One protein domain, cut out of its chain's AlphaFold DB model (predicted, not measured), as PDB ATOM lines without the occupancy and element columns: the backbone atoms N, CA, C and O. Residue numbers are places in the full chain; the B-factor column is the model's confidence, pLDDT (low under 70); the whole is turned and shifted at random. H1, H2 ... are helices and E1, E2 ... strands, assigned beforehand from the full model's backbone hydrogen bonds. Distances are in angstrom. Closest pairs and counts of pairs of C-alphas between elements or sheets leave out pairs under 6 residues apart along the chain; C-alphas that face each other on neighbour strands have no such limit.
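Overview. This is residues 2 to 100 of the 526 residues of the protein "Reversion-inducing-cysteine-rich protein with kazal motifs" of Sinocyclocheilus rhinocerous (UniProt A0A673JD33). A small two-stranded hairpin, E1 and E2, lies at one side of a loose-knit set of short helices: H3 and H4 pack crosswise as a pair, and H2 sits between H1 and H5, with much loop joining the parts. The 99 printed residues hold H1, E1, E2, H2, H3, H4 and H5 in that order, with under half of the residues in named elements; the class is mostly helix and the sheet is antiparallel. The whole is compact, with a radius of gyration of the C-alphas of 13.0 A and spans of 38 by 28 by 23 A.

Arrangement. Look first at the hairpin of E1, residues 11 to 14, and E2, residues 17 to 20, where N 12 and O 19 are 2.9 A apart, within hydrogen-bond range. E2 and H4, residues 77 to 84, are near each other. H4 touches H3, residues 55 to 65, at a steep tilt of 49 degrees, opposite ways; their closest C-alphas, Val 59 and Pro 77, are 5.3 A apart. H2, residues 29 to 38, is close to H3 but not clearly touching, with C-alphas 31 and 61 closest at 7.8 A. H2 touches H1, residues 2 to 7, at C-alphas 36 and 3, 6.1 A apart, and H5, residues 96 to 99, at C-alphas 34 and 99, 6.5 A apart. Each O i to N i+4 pair is within hydrogen-bond range in H1, H2 and H3, and 3 of 4 are in H4; H5 is too short for one.

Along the chain. Find C-alpha 2 at (-16.804, -24.568, 25.617), where H1 begins. H3 runs 15.3 A from C-alpha 55 at (-40.276, -23.230, 21.847); H2 runs 14.3 A and H4 10.4 A. H5 ends at C-alpha 99, (-31.860, -20.037, 35.108).

Size, cuts and confidence. The C-alphas of Ser 46 and Lys 69, the two farthest apart, are 39.6 A apart. The printed part has no cut; the links H2 to H3, H3 to H4 and H4 to H5 are long. Residues 2 to 3 and 42 to 50 have pLDDT under 70.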
ATOM      1  N   ASN A   2     -17.523 -24.553  26.900       62.56
ATOM      2  CA  ASN A   2     -16.804 -24.568  25.617       62.56
ATOM      3  C   ASN A   2     -17.697 -24.112  24.438       62.56
ATOM      4  O   ASN A   2     -17.247 -23.357  23.585       62.56
ATOM      5  N   ASP A   3     -18.990 -24.460  24.459       67.44
ATOM      6  CA  ASP A   3     -19.941 -24.141  23.377       67.44
ATOM      7  C   ASP A   3     -20.192 -22.638  23.188       67.44
ATOM      8  O   ASP A   3     -20.217 -22.156  22.061       67.44
ATOM      9  N   PHE A   4     -20.259 -21.864  24.278       77.31
ATOM     10  CA  PHE A   4     -20.412 -20.404  24.209       77.31
ATOM     11  C   PHE A   4     -19.257 -19.735  23.438       77.31
ATOM     12  O   PHE A   4     -19.476 -18.812  22.659       77.31
ATOM     13  N   ARG A   5     -18.024 -20.236  23.598       75.56
ATOM     14  CA  ARG A   5     -16.858 -19.757  22.832       75.56
ATOM     15  C   ARG A   5     -16.858 -20.243  21.381       75.56
ATOM     16  O   ARG A   5     -16.240 -19.616  20.531       75.56
ATOM     17  N   LEU A   6     -17.516 -21.361  21.085       77.56
ATOM     18  CA  LEU A   6     -17.636 -21.868  19.715       77.56
ATOM     19  C   LEU A   6     -18.675 -21.069  18.919       77.56
ATOM     20  O   LEU A   6     -18.473 -20.799  17.735       77.56
ATOM     21  N   TRP A   7     -19.764 -20.656  19.567       80.88
ATOM     22  CA  TRP A   7     -20.859 -19.912  18.938       80.88
ATOM     23  C   TRP A   7     -20.556 -18.424  18.732       80.88
ATOM     24  O   TRP A   7     -21.160 -17.805  17.857       80.88
ATOM     25  N   SER A   8     -19.569 -17.857  19.438       77.25
ATOM     26  CA  SER A   8     -19.109 -16.474  19.214       77.25
ATOM     27  C   SER A   8     -18.530 -16.234  17.816       77.25
ATOM     28  O   SER A   8     -18.390 -15.089  17.401       77.25
ATOM     29  N   ASN A   9     -18.253 -17.295  17.050       78.88
ATOM     30  CA  ASN A   9     -17.877 -17.205  15.637       78.88
ATOM     31  C   ASN A   9     -19.073 -16.897  14.702       78.88
ATOM     32  O   ASN A   9     -18.926 -16.929  13.481       78.88
ATOM     33  N   GLY A  10     -20.265 -16.624  15.251       81.75
ATOM     34  CA  GLY A  10     -21.432 -16.137  14.507       81.75
ATOM     35  C   GLY A  10     -22.181 -17.215  13.720       81.75
ATOM     36  O   GLY A  10     -22.900 -16.914  12.764       81.75
ATOM     37  N   THR A  11     -21.982 -18.499  14.034       86.00
ATOM     38  CA  THR A  11     -22.757 -19.616  13.466       86.00
ATOM     39  C   THR A  11     -22.761 -20.802  14.421       86.00
ATOM     40  O   THR A  11     -21.705 -21.298  14.814       86.00
ATOM     41  N   ILE A  12     -23.952 -21.298  14.743       86.19
ATOM     42  CA  ILE A  12     -24.159 -22.500  15.552       86.19
ATOM     43  C   ILE A  12     -24.293 -23.685  14.604       86.19
ATOM     44  O   ILE A  12     -25.206 -23.730  13.780       86.19
ATOM     45  N   LYS A  13     -23.363 -24.638  14.698       82.19
ATOM     46  CA  LYS A  13     -23.373 -25.850  13.874       82.19
ATOM     47  C   LYS A  13     -24.169 -26.945  14.576       82.19
ATOM     48  O   LYS A  13     -23.749 -27.413  15.630       82.19
ATOM     49  N   MET A  14     -25.278 -27.366  13.978       77.25
ATOM     50  CA  MET A  14     -26.077 -28.511  14.419       77.25
ATOM     51  C   MET A  14     -25.907 -29.669  13.423       77.25
ATOM     52  O   MET A  14     -25.578 -29.425  12.261       77.25
ATOM     53  N   PRO A  15     -26.162 -30.931  13.821       74.44
ATOM     54  CA  PRO A  15     -25.971 -32.092  12.942       74.44
ATOM     55  C   PRO A  15     -26.722 -32.016  11.603       74.44
ATOM     56  O   PRO A  15     -26.277 -32.605  10.623       74.44
ATOM     57  N   PHE A  16     -27.841 -31.283  11.555       77.62
ATOM     58  CA  PHE A  16     -28.721 -31.207  10.383       77.62
ATOM     59  C   PHE A  16     -28.981 -29.775   9.883       77.62
ATOM     60  O   PHE A  16     -29.707 -29.602   8.909       77.62
ATOM     61  N   MET A  17     -28.412 -28.745  10.525       83.12
ATOM     62  CA  MET A  17     -28.555 -27.347  10.094       83.12
ATOM     63  C   MET A  17     -27.476 -26.439  10.695       83.12
ATOM     64  O   MET A  17     -26.910 -26.740  11.741       83.12
ATOM     65  N   ASN A  18     -27.223 -25.291  10.069       86.06
ATOM     66  CA  ASN A  18     -26.400 -24.231  10.647       86.06
ATOM     67  C   ASN A  18     -27.292 -23.028  10.934       86.06
ATOM     68  O   ASN A  18     -28.049 -22.624  10.056       86.06
ATOM     69  N   ILE A  19     -27.191 -22.460  12.134       88.19
ATOM     70  CA  ILE A  19     -27.995 -21.311  12.558       88.19
ATOM     71  C   ILE A  19     -27.069 -20.094  12.642       88.19
ATOM     72  O   ILE A  19     -26.211 -20.037  13.531       88.19
ATOM     73  N   PRO A  20     -27.172 -19.139  11.707       88.75
ATOM     74  CA  PRO A  20     -26.440 -17.882  11.778       88.75
ATOM     75  C   PRO A  20     -26.933 -17.036  12.952       88.75
ATOM     76  O   PRO A  20     -28.128 -16.802  13.107       88.75
ATOM     77  N   VAL A  21     -26.015 -16.549  13.772       90.81
ATOM     78  CA  VAL A  21     -26.342 -15.691  14.915       90.81
ATOM     79  C   VAL A  21     -25.472 -14.448  14.875       90.81
ATOM     80  O   VAL A  21     -24.346 -14.485  14.369       90.81
ATOM     81  N   LEU A  22     -26.005 -13.347  15.399       88.31
ATOM     82  CA  LEU A  22     -25.237 -12.140  15.680       88.31
ATOM     83  C   LEU A  22     -24.187 -12.438  16.764       88.31
ATOM     84  O   LEU A  22     -24.171 -13.519  17.352       88.31
ATOM     85  N   ASP A  23     -23.293 -11.488  17.038       86.88
ATOM     86  CA  ASP A  23     -22.282 -11.652  18.086       86.88
ATOM     87  C   ASP A  23     -22.946 -11.855  19.462       86.88
ATOM     88  O   ASP A  23     -23.367 -10.905  20.130       86.88
ATOM     89  N   ILE A  24     -23.024 -13.119  19.884       86.06
ATOM     90  CA  ILE A  24     -23.683 -13.559  21.119       86.06
ATOM     91  C   ILE A  24     -22.980 -13.060  22.386       86.06
ATOM     92  O   ILE A  24     -23.551 -13.116  23.472       86.06
ATOM     93  N   SER A  25     -21.745 -12.552  22.274       83.88
ATOM     94  CA  SER A  25     -21.067 -11.899  23.397       83.88
ATOM     95  C   SER A  25     -21.668 -10.526  23.714       83.88
ATOM     96  O   SER A  25     -21.536 -10.039  24.837       83.88
ATOM     97  N   ARG A  26     -22.364  -9.921  22.742       86.19
ATOM     98  CA  ARG A  26     -23.026  -8.615  22.853       86.19
ATOM     99  C   ARG A  26     -24.546  -8.733  22.860       86.19
ATOM    100  O   ARG A  26     -25.210  -7.973  23.559       86.19
ATOM    101  N   CYS A  27     -25.099  -9.673  22.098       87.62
ATOM    102  CA  CYS A  27     -26.537  -9.899  22.006       87.62
ATOM    103  C   CYS A  27     -26.972 -10.980  23.001       87.62
ATOM    104  O   CYS A  27     -26.711 -12.158  22.781       87.62
ATOM    105  N   GLN A  28     -27.621 -10.565  24.093       89.00
ATOM    106  CA  GLN A  28     -28.111 -11.426  25.181       89.00
ATOM    107  C   GLN A  28     -27.091 -12.469  25.710       89.00
ATOM    108  O   GLN A  28     -27.359 -13.673  25.698       89.00
ATOM    109  N   PRO A  29     -25.924 -12.044  26.229       87.81
ATOM    110  CA  PRO A  29     -24.858 -12.965  26.633       87.81
ATOM    111  C   PRO A  29     -25.279 -13.959  27.724       87.81
ATOM    112  O   PRO A  29     -24.905 -15.129  27.658       87.81
ATOM    113  N   GLU A  30     -26.079 -13.531  28.704       85.88
ATOM    114  CA  GLU A  30     -26.552 -14.421  29.774       85.88
ATOM    115  C   GLU A  30     -27.528 -15.482  29.252       85.88
ATOM    116  O   GLU A  30     -27.410 -16.645  29.624       85.88
ATOM    117  N   MET A  31     -28.403 -15.143  28.299       87.75
ATOM    118  CA  MET A  31     -29.294 -16.119  27.654       87.75
ATOM    119  C   MET A  31     -28.507 -17.214  26.943       87.75
ATOM    120  O   MET A  31     -28.773 -18.397  27.137       87.75
ATOM    121  N   TRP A  32     -27.489 -16.844  26.165       88.12
ATOM    122  CA  TRP A  32     -26.661 -17.812  25.447       88.12
ATOM    123  C   TRP A  32     -25.802 -18.675  26.375       88.12
ATOM    124  O   TRP A  32     -25.614 -19.863  26.101       88.12
ATOM    125  N   LYS A  33     -25.314 -18.122  27.494       87.06
ATOM    126  CA  LYS A  33     -24.665 -18.917  28.552       87.06
ATOM    127  C   LYS A  33     -25.641 -19.927  29.153       87.06
ATOM    128  O   LYS A  33     -25.270 -21.088  29.331       87.06
ATOM    129  N   THR A  34     -26.880 -19.513  29.402       87.75
ATOM    130  CA  THR A  34     -27.937 -20.383  29.922       87.75
ATOM    131  C   THR A  34     -28.312 -21.480  28.931       87.75
ATOM    132  O   THR A  34     -28.376 -22.639  29.330       87.75
ATOM    133  N   VAL A  35     -28.458 -21.173  27.638       88.38
ATOM    134  CA  VAL A  35     -28.679 -22.178  26.578       88.38
ATOM    135  C   VAL A  35     -27.539 -23.198  26.556       88.38
ATOM    136  O   VAL A  35     -27.785 -24.402  26.577       88.38
ATOM    137  N   ALA A  36     -26.284 -22.735  26.588       85.56
ATOM    138  CA  ALA A  36     -25.115 -23.615  26.621       85.56
ATOM    139  C   ALA A  36     -25.070 -24.508  27.871       85.56
ATOM    140  O   ALA A  36     -24.512 -25.600  27.819       85.56
ATOM    141  N   CYS A  37     -25.626 -24.056  28.996       82.81
ATOM    142  CA  CYS A  37     -25.740 -24.850  30.216       82.81
ATOM    143  C   CYS A  37     -26.894 -25.862  30.127       82.81
ATOM    144  O   CYS A  37     -26.692 -27.055  30.343       82.81
ATOM    145  N   ALA A  38     -28.088 -25.404  29.740       83.12
ATOM    146  CA  ALA A  38     -29.306 -26.206  29.665       83.12
ATOM    147  C   ALA A  38     -29.167 -27.401  28.711       83.12
ATOM    148  O   ALA A  38     -29.603 -28.505  29.033       83.12
ATOM    149  N   LEU A  39     -28.494 -27.215  27.572       77.81
ATOM    150  CA  LEU A  39     -28.257 -28.288  26.600       77.81
ATOM    151  C   LEU A  39     -27.291 -29.377  27.103       77.81
ATOM    152  O   LEU A  39     -27.266 -30.470  26.542       77.81
ATOM    153  N   GLN A  40     -26.520 -29.112  28.164       76.38
ATOM    154  CA  GLN A  40     -25.610 -30.087  28.780       76.38
ATOM    155  C   GLN A  40     -26.285 -30.922  29.877       76.38
ATOM    156  O   GLN A  40     -25.725 -31.922  30.334       76.38
ATOM    157  N   ILE A  41     -27.494 -30.545  30.299       74.69
ATOM    158  CA  ILE A  41     -28.272 -31.312  31.273       74.69
ATOM    159  C   ILE A  41     -28.666 -32.645  30.628       74.69
ATOM    160  O   ILE A  41     -29.030 -32.693  29.456       74.69
ATOM    161  N   LYS A  42     -28.613 -33.749  31.379       65.56
ATOM    162  CA  LYS A  42     -29.193 -35.034  30.958       65.56
ATOM    163  C   LYS A  42     -30.428 -35.310  31.812       65.56
ATOM    164  O   LYS A  42     -30.274 -35.452  33.023       65.56
ATOM    165  N   PRO A  43     -31.637 -35.363  31.231       63.50
ATOM    166  CA  PRO A  43     -32.843 -35.573  32.015       63.50
ATOM    167  C   PRO A  43     -32.835 -36.966  32.658       63.50
ATOM    168  O   PRO A  43     -32.451 -37.951  32.033       63.50
ATOM    169  N   CYS A  44     -33.295 -37.053  33.909       60.09
ATOM    170  CA  CYS A  44     -33.366 -38.305  34.674       60.09
ATOM    171  C   CYS A  44     -34.480 -39.261  34.198       60.09
ATOM    172  O   CYS A  44     -34.612 -40.364  34.725       60.09
ATOM    173  N   TYR A  45     -35.299 -38.846  33.226       59.91
ATOM    174  CA  TYR A  45     -36.440 -39.609  32.725       59.91
ATOM    175  C   TYR A  45     -36.078 -40.386  31.456       59.91
ATOM    176  O   TYR A  45     -35.568 -39.827  30.492       59.91
ATOM    177  N   SER A  46     -36.426 -41.673  31.405       56.03
ATOM    178  CA  SER A  46     -36.088 -42.569  30.285       56.03
ATOM    179  C   SER A  46     -36.788 -42.243  28.955       56.03
ATOM    180  O   SER A  46     -36.458 -42.835  27.930       56.03
ATOM    181  N   LYS A  47     -37.768 -41.326  28.958       55.81
ATOM    182  CA  LYS A  47     -38.618 -41.006  27.797       55.81
ATOM    183  C   LYS A  47     -38.247 -39.712  27.061       55.81
ATOM    184  O   LYS A  47     -38.753 -39.505  25.960       55.81
ATOM    185  N   SER A  48     -37.391 -38.851  27.612       58.38
ATOM    186  CA  SER A  48     -36.971 -37.613  26.942       58.38
ATOM    187  C   SER A  48     -35.738 -37.867  26.069       58.38
ATOM    188  O   SER A  48     -34.703 -38.339  26.526       58.38
ATOM    189  N   ARG A  49     -35.858 -37.578  24.766       55.72
ATOM    190  CA  ARG A  49     -34.833 -37.871  23.741       55.72
ATOM    191  C   ARG A  49     -33.663 -36.870  23.707       55.72
ATOM    192  O   ARG A  49     -32.860 -36.912  22.781       55.72
ATOM    193  N   GLY A  50     -33.556 -35.988  24.698       63.28
ATOM    194  CA  GLY A  50     -32.528 -34.952  24.799       63.28
ATOM    195  C   GLY A  50     -33.018 -33.756  25.614       63.28
ATOM    196  O   GLY A  50     -34.217 -33.626  25.860       63.28
ATOM    197  N   SER A  51     -32.091 -32.898  26.036       71.94
ATOM    198  CA  SER A  51     -32.415 -31.612  26.661       71.94
ATOM    199  C   SER A  51     -32.687 -30.581  25.583       71.94
ATOM    200  O   SER A  51     -31.810 -30.273  24.779       71.94
ATOM    201  N   VAL A  52     -33.915 -30.080  25.556       85.31
ATOM    202  CA  VAL A  52     -34.402 -29.133  24.555       85.31
ATOM    203  C   VAL A  52     -34.994 -27.936  25.294       85.31
ATOM    204  O   VAL A  52     -35.716 -28.113  26.274       85.31
ATOM    205  N   ILE A  53     -34.663 -26.721  24.859       89.69
ATOM    206  CA  ILE A  53     -35.229 -25.483  25.420       89.69
ATOM    207  C   ILE A  53     -36.679 -25.304  24.954       89.69
ATOM    208  O   ILE A  53     -37.049 -25.870  23.923       89.69
ATOM    209  N   CYS A  54     -37.500 -24.541  25.673       90.50
ATOM    210  CA  CYS A  54     -38.891 -24.328  25.263       90.50
ATOM    211  C   CYS A  54     -38.988 -23.560  23.936       90.50
ATOM    212  O   CYS A  54     -38.092 -22.788  23.574       90.50
ATOM    213  N   ARG A  55     -40.055 -23.821  23.173       92.56
ATOM    214  CA  ARG A  55     -40.276 -23.230  21.847       92.56
ATOM    215  C   ARG A  55     -40.296 -21.709  21.915       92.56
ATOM    216  O   ARG A  55     -39.637 -21.073  21.096       92.56
ATOM    217  N   SER A  56     -41.020 -21.146  22.878       92.44
ATOM    218  CA  SER A  56     -41.121 -19.701  23.096       92.44
ATOM    219  C   SER A  56     -39.740 -19.080  23.284       92.44
ATOM    220  O   SER A  56     -39.376 -18.158  22.562       92.44
ATOM    221  N   ASP A  57     -38.927 -19.677  24.155       91.94
ATOM    222  CA  ASP A  57     -37.577 -19.204  24.454       91.94
ATOM    223  C   ASP A  57     -36.667 -19.283  23.216       91.94
ATOM    224  O   ASP A  57     -35.896 -18.364  22.940       91.94
ATOM    225  N   CYS A  58     -36.770 -20.365  22.434       91.62
ATOM    226  CA  CYS A  58     -36.033 -20.515  21.180       91.62
ATOM    227  C   CYS A  58     -36.387 -19.403  20.180       91.62
ATOM    228  O   CYS A  58     -35.489 -18.782  19.601       91.62
ATOM    229  N   VAL A  59     -37.685 -19.147  19.980       93.19
ATOM    230  CA  VAL A  59     -38.163 -18.125  19.041       93.19
ATOM    231  C   VAL A  59     -37.708 -16.746  19.495       93.19
ATOM    232  O   VAL A  59     -37.191 -15.983  18.679       93.19
ATOM    233  N   ASP A  60     -37.811 -16.447  20.788       92.25
ATOM    234  CA  ASP A  60     -37.402 -15.164  21.355       92.25
ATOM    235  C   ASP A  60     -35.904 -14.902  21.152       92.25
ATOM    236  O   ASP A  60     -35.514 -13.817  20.705       92.25
ATOM    237  N   ILE A  61     -35.057 -15.907  21.401       92.00
ATOM    238  CA  ILE A  61     -33.606 -15.799  21.203       92.00
ATOM    239  C   ILE A  61     -33.270 -15.562  19.728       92.00
ATOM    240  O   ILE A  61     -32.472 -14.676  19.410       92.00
ATOM    241  N   LEU A  62     -33.851 -16.342  18.812       91.12
ATOM    242  CA  LEU A  62     -33.544 -16.222  17.383       91.12
ATOM    243  C   LEU A  62     -34.143 -14.965  16.752       91.12
ATOM    244  O   LEU A  62     -33.566 -14.434  15.806       91.12
ATOM    245  N   THR A  63     -35.241 -14.446  17.292       91.81
ATOM    246  CA  THR A  63     -35.813 -13.168  16.854       91.81
ATOM    247  C   THR A  63     -34.910 -11.998  17.240       91.81
ATOM    248  O   THR A  63     -34.747 -11.063  16.459       91.81
ATOM    249  N   GLN A  64     -34.290 -12.049  18.422       89.94
ATOM    250  CA  GLN A  64     -33.453 -10.953  18.921       89.94
ATOM    251  C   GLN A  64     -31.991 -11.045  18.467       89.94
ATOM    252  O   GLN A  64     -31.376 -10.022  18.172       89.94
ATOM    253  N   CYS A  65     -31.432 -12.255  18.406       91.00
ATOM    254  CA  CYS A  65     -30.007 -12.487  18.163       91.00
ATOM    255  C   CYS A  65     -29.708 -13.382  16.951       91.00
ATOM    256  O   CYS A  65     -28.538 -13.665  16.682       91.00
ATOM    257  N   GLY A  66     -30.719 -13.825  16.201       88.25
ATOM    258  CA  GLY A  66     -30.524 -14.493  14.916       88.25
ATOM    259  C   GLY A  66     -30.070 -13.507  13.840       88.25
ATOM    260  O   GLY A  66     -30.595 -12.398  13.733       88.25
ATOM    261  N   ASP A  67     -29.092 -13.897  13.022       88.88
ATOM    262  CA  ASP A  67     -28.666 -13.061  11.898       88.88
ATOM    263  C   ASP A  67     -29.595 -13.288  10.699       88.88
ATOM    264  O   ASP A  67     -29.307 -14.076   9.794       88.88
ATOM    265  N   GLY A  68     -30.728 -12.580  10.701       81.94
ATOM    266  CA  GLY A  68     -31.761 -12.697   9.671       81.94
ATOM    267  C   GLY A  68     -31.274 -12.399   8.247       81.94
ATOM    268  O   GLY A  68     -31.877 -12.878   7.293       81.94
ATOM    269  N   LYS A  69     -30.153 -11.676   8.072       83.88
ATOM    270  CA  LYS A  69     -29.549 -11.439   6.745       83.88
ATOM    271  C   LYS A  69     -28.838 -12.671   6.192       83.88
ATOM    272  O   LYS A  69     -28.598 -12.748   4.990       83.88
ATOM    273  N   ARG A  70     -28.459 -13.606   7.066       87.12
ATOM    274  CA  ARG A  70     -27.758 -14.849   6.724       87.12
ATOM    275  C   ARG A  70     -28.679 -16.070   6.743       87.12
ATOM    276  O   ARG A  70     -28.211 -17.166   6.438       87.12
ATOM    277  N   PHE A  71     -29.955 -15.902   7.095       85.62
ATOM    278  CA  PHE A  71     -30.953 -16.965   7.006       85.62
ATOM    279  C   PHE A  71     -31.234 -17.322   5.543       85.62
ATOM    280  O   PHE A  71     -31.267 -16.453   4.673       85.62
ATOM    281  N   LEU A  72     -31.404 -18.618   5.268       79.31
ATOM    282  CA  LEU A  72     -31.750 -19.099   3.929       79.31
ATOM    283  C   LEU A  72     -33.195 -18.701   3.585       79.31
ATOM    284  O   LEU A  72     -34.023 -18.528   4.480       79.31
ATOM    285  N   GLU A  73     -33.516 -18.573   2.295       75.88
ATOM    286  CA  GLU A  73     -34.858 -18.180   1.848       75.88
ATOM    287  C   GLU A  73     -35.953 -19.072   2.468       75.88
ATOM    288  O   GLU A  73     -35.917 -20.299   2.370       75.88
ATOM    289  N   GLY A  74     -36.924 -18.446   3.145       75.88
ATOM    290  CA  GLY A  74     -38.030 -19.131   3.825       75.88
ATOM    291  C   GLY A  74     -37.732 -19.645   5.242       75.88
ATOM    292  O   GLY A  74     -38.624 -20.228   5.865       75.88
ATOM    293  N   GLN A  75     -36.524 -19.433   5.777       82.19
ATOM    294  CA  GLN A  75     -36.223 -19.692   7.188       82.19
ATOM    295  C   GLN A  75     -36.630 -18.502   8.060       82.19
ATOM    296  O   GLN A  75     -36.125 -17.394   7.899       82.19
ATOM    297  N   THR A  76     -37.519 -18.754   9.018       88.44
ATOM    298  CA  THR A  76     -37.863 -17.813  10.090       88.44
ATOM    299  C   THR A  76     -37.495 -18.421  11.448       88.44
ATOM    300  O   THR A  76     -37.382 -19.652  11.541       88.44
ATOM    301  N   PRO A  77     -37.312 -17.604  12.503       88.50
ATOM    302  CA  PRO A  77     -37.108 -18.089  13.869       88.50
ATOM    303  C   PRO A  77     -38.103 -19.184  14.277       88.50
ATOM    304  O   PRO A  77     -37.699 -20.212  14.810       88.50
ATOM    305  N   GLU A  78     -39.382 -19.028  13.934       89.81
ATOM    306  CA  GLU A  78     -40.451 -19.978  14.258       89.81
ATOM    307  C   GLU A  78     -40.211 -21.334  13.601       89.81
ATOM    308  O   GLU A  78     -40.291 -22.363  14.262       89.81
ATOM    309  N   ARG A  79     -39.849 -21.344  12.316       88.06
ATOM    310  CA  ARG A  79     -39.657 -22.584  11.556       88.06
ATOM    311  C   ARG A  79     -38.375 -23.318  11.938       88.06
ATOM    312  O   ARG A  79     -38.327 -24.544  11.879       88.06
ATOM    313  N   ILE A  80     -37.344 -22.572  12.340       88.56
ATOM    314  CA  ILE A  80     -36.125 -23.135  12.928       88.56
ATOM    315  C   ILE A  80     -36.460 -23.759  14.291       88.56
ATOM    316  O   ILE A  80     -36.084 -24.900  14.556       88.56
ATOM    317  N   CYS A  81     -37.219 -23.058  15.132       90.50
ATOM    318  CA  CYS A  81     -37.591 -23.543  16.457       90.50
ATOM    319  C   CYS A  81     -38.620 -24.677  16.435       90.50
ATOM    320  O   CYS A  81     -38.567 -25.526  17.313       90.50
ATOM    321  N   ASP A  82     -39.467 -24.795  15.412       89.38
ATOM    322  CA  ASP A  82     -40.338 -25.968  15.232       89.38
ATOM    323  C   ASP A  82     -39.532 -27.261  15.006       89.38
ATOM    324  O   ASP A  82     -39.983 -28.348  15.366       89.38
ATOM    325  N   LEU A  83     -38.323 -27.158  14.436       86.31
ATOM    326  CA  LEU A  83     -37.416 -28.296  14.241       86.31
ATOM    327  C   LEU A  83     -36.576 -28.603  15.485       86.31
ATOM    328  O   LEU A  83     -36.256 -29.764  15.736       86.31
ATOM    329  N   LEU A  84     -36.191 -27.571  16.237       84.62
ATOM    330  CA  LEU A  84     -35.280 -27.703  17.378       84.62
ATOM    331  C   LEU A  84     -36.011 -27.944  18.701       84.62
ATOM    332  O   LEU A  84     -35.557 -28.749  19.507       84.62
ATOM    333  N   SER A  85     -37.140 -27.263  18.892       83.31
ATOM    334  CA  SER A  85     -37.854 -27.067  20.154       83.31
ATOM    335  C   SER A  85     -39.364 -26.976  19.907       83.31
ATOM    336  O   SER A  85     -39.966 -25.928  20.079       83.31
ATOM    337  N   ALA A  86     -40.008 -28.071  19.497       82.75
ATOM    338  CA  ALA A  86     -41.410 -28.057  19.056       82.75
ATOM    339  C   ALA A  86     -42.468 -27.900  20.176       82.75
ATOM    340  O   ALA A  86     -43.666 -27.993  19.903       82.75
ATOM    341  N   THR A  87     -42.073 -27.744  21.442       83.69
ATOM    342  CA  THR A  87     -43.003 -27.775  22.581       83.69
ATOM    343  C   THR A  87     -42.666 -26.738  23.648       83.69
ATOM    344  O   THR A  87     -41.496 -26.471  23.911       83.69
ATOM    345  N   ASP A  88     -43.716 -26.200  24.267       84.81
ATOM    346  CA  ASP A  88     -43.673 -25.354  25.470       84.81
ATOM    347  C   ASP A  88     -44.209 -26.091  26.708       84.81
ATOM    348  O   ASP A  88     -44.470 -25.485  27.744       84.81
ATOM    349  N   ASP A  89     -44.412 -27.407  26.603       84.00
ATOM    350  CA  ASP A  89     -44.805 -28.231  27.740       84.00
ATOM    351  C   ASP A  89     -43.645 -28.271  28.757       84.00
ATOM    352  O   ASP A  89     -42.584 -28.817  28.433       84.00
ATOM    353  N   PRO A  90     -43.810 -27.726  29.979       75.31
ATOM    354  CA  PRO A  90     -42.741 -27.650  30.975       75.31
ATOM    355  C   PRO A  90     -42.260 -29.024  31.469       75.31
ATOM    356  O   PRO A  90     -41.202 -29.102  32.088       75.31
ATOM    357  N   GLU A  91     -43.000 -30.103  31.186       75.94
ATOM    358  CA  GLU A  91     -42.571 -31.490  31.426       75.94
ATOM    359  C   GLU A  91     -41.658 -32.031  30.306       75.94
ATOM    360  O   GLU A  91     -41.028 -33.083  30.449       75.94
ATOM    361  N   ARG A  92     -41.594 -31.346  29.156       78.94
ATOM    362  CA  ARG A  92     -40.900 -31.802  27.936       78.94
ATOM    363  C   ARG A  92     -39.878 -30.810  27.384       78.94
ATOM    364  O   ARG A  92     -39.141 -31.182  26.471       78.94
ATOM    365  N   CYS A  93     -39.808 -29.596  27.923       85.31
ATOM    366  CA  CYS A  93     -38.815 -28.588  27.569       85.31
ATOM    367  C   CYS A  93     -38.233 -27.895  28.805       85.31
ATOM    368  O   CYS A  93     -38.808 -27.920  29.892       85.31
ATOM    369  N   ILE A  94     -37.066 -27.274  28.631       86.44
ATOM    370  CA  ILE A  94     -36.369 -26.524  29.675       86.44
ATOM    371  C   ILE A  94     -36.680 -25.030  29.503       86.44
ATOM    372  O   ILE A  94     -36.190 -24.431  28.541       86.44
ATOM    373  N   PRO A  95     -37.451 -24.412  30.415       88.38
ATOM    374  CA  PRO A  95     -37.721 -22.982  30.360       88.38
ATOM    375  C   PRO A  95     -36.511 -22.186  30.861       88.38
ATOM    376  O   PRO A  95     -36.083 -22.337  32.011       88.38
ATOM    377  N   LEU A  96     -35.960 -21.317  30.017       87.94
ATOM    378  CA  LEU A  96     -34.696 -20.625  30.287       87.94
ATOM    379  C   LEU A  96     -34.805 -19.581  31.396       87.94
ATOM    380  O   LEU A  96     -33.848 -19.395  32.144       87.94
ATOM    381  N   HIS A  97     -35.971 -18.949  31.558       84.75
ATOM    382  CA  HIS A  97     -36.176 -17.900  32.562       84.75
ATOM    383  C   HIS A  97     -35.827 -18.340  33.992       84.75
ATOM    384  O   HIS A  97     -35.351 -17.525  34.779       84.75
ATOM    385  N   ARG A  98     -35.982 -19.633  34.319       81.25
ATOM    386  CA  ARG A  98     -35.660 -20.194  35.646       81.25
ATOM    387  C   ARG A  98     -34.169 -20.152  35.988       81.25
ATOM    388  O   ARG A  98     -33.813 -20.281  37.152       81.25
ATOM    389  N   TYR A  99     -33.315 -19.998  34.981       81.38
ATOM    390  CA  TYR A  99     -31.860 -20.037  35.108       81.38
ATOM    391  C   TYR A  99     -31.204 -18.672  34.857       81.38
ATOM    392  O   TYR A  99     -29.987 -18.552  34.946       81.38
ATOM    393  N   LEU A 100     -31.996 -17.650  34.520       83.56
ATOM    394  CA  LEU A 100     -31.523 -16.271  34.342       83.56
ATOM    395  C   LEU A 100     -31.567 -15.465  35.636       83.56
ATOM    396  O   LEU A 100     -30.951 -14.406  35.729       83.56
TER     397      LEU A 100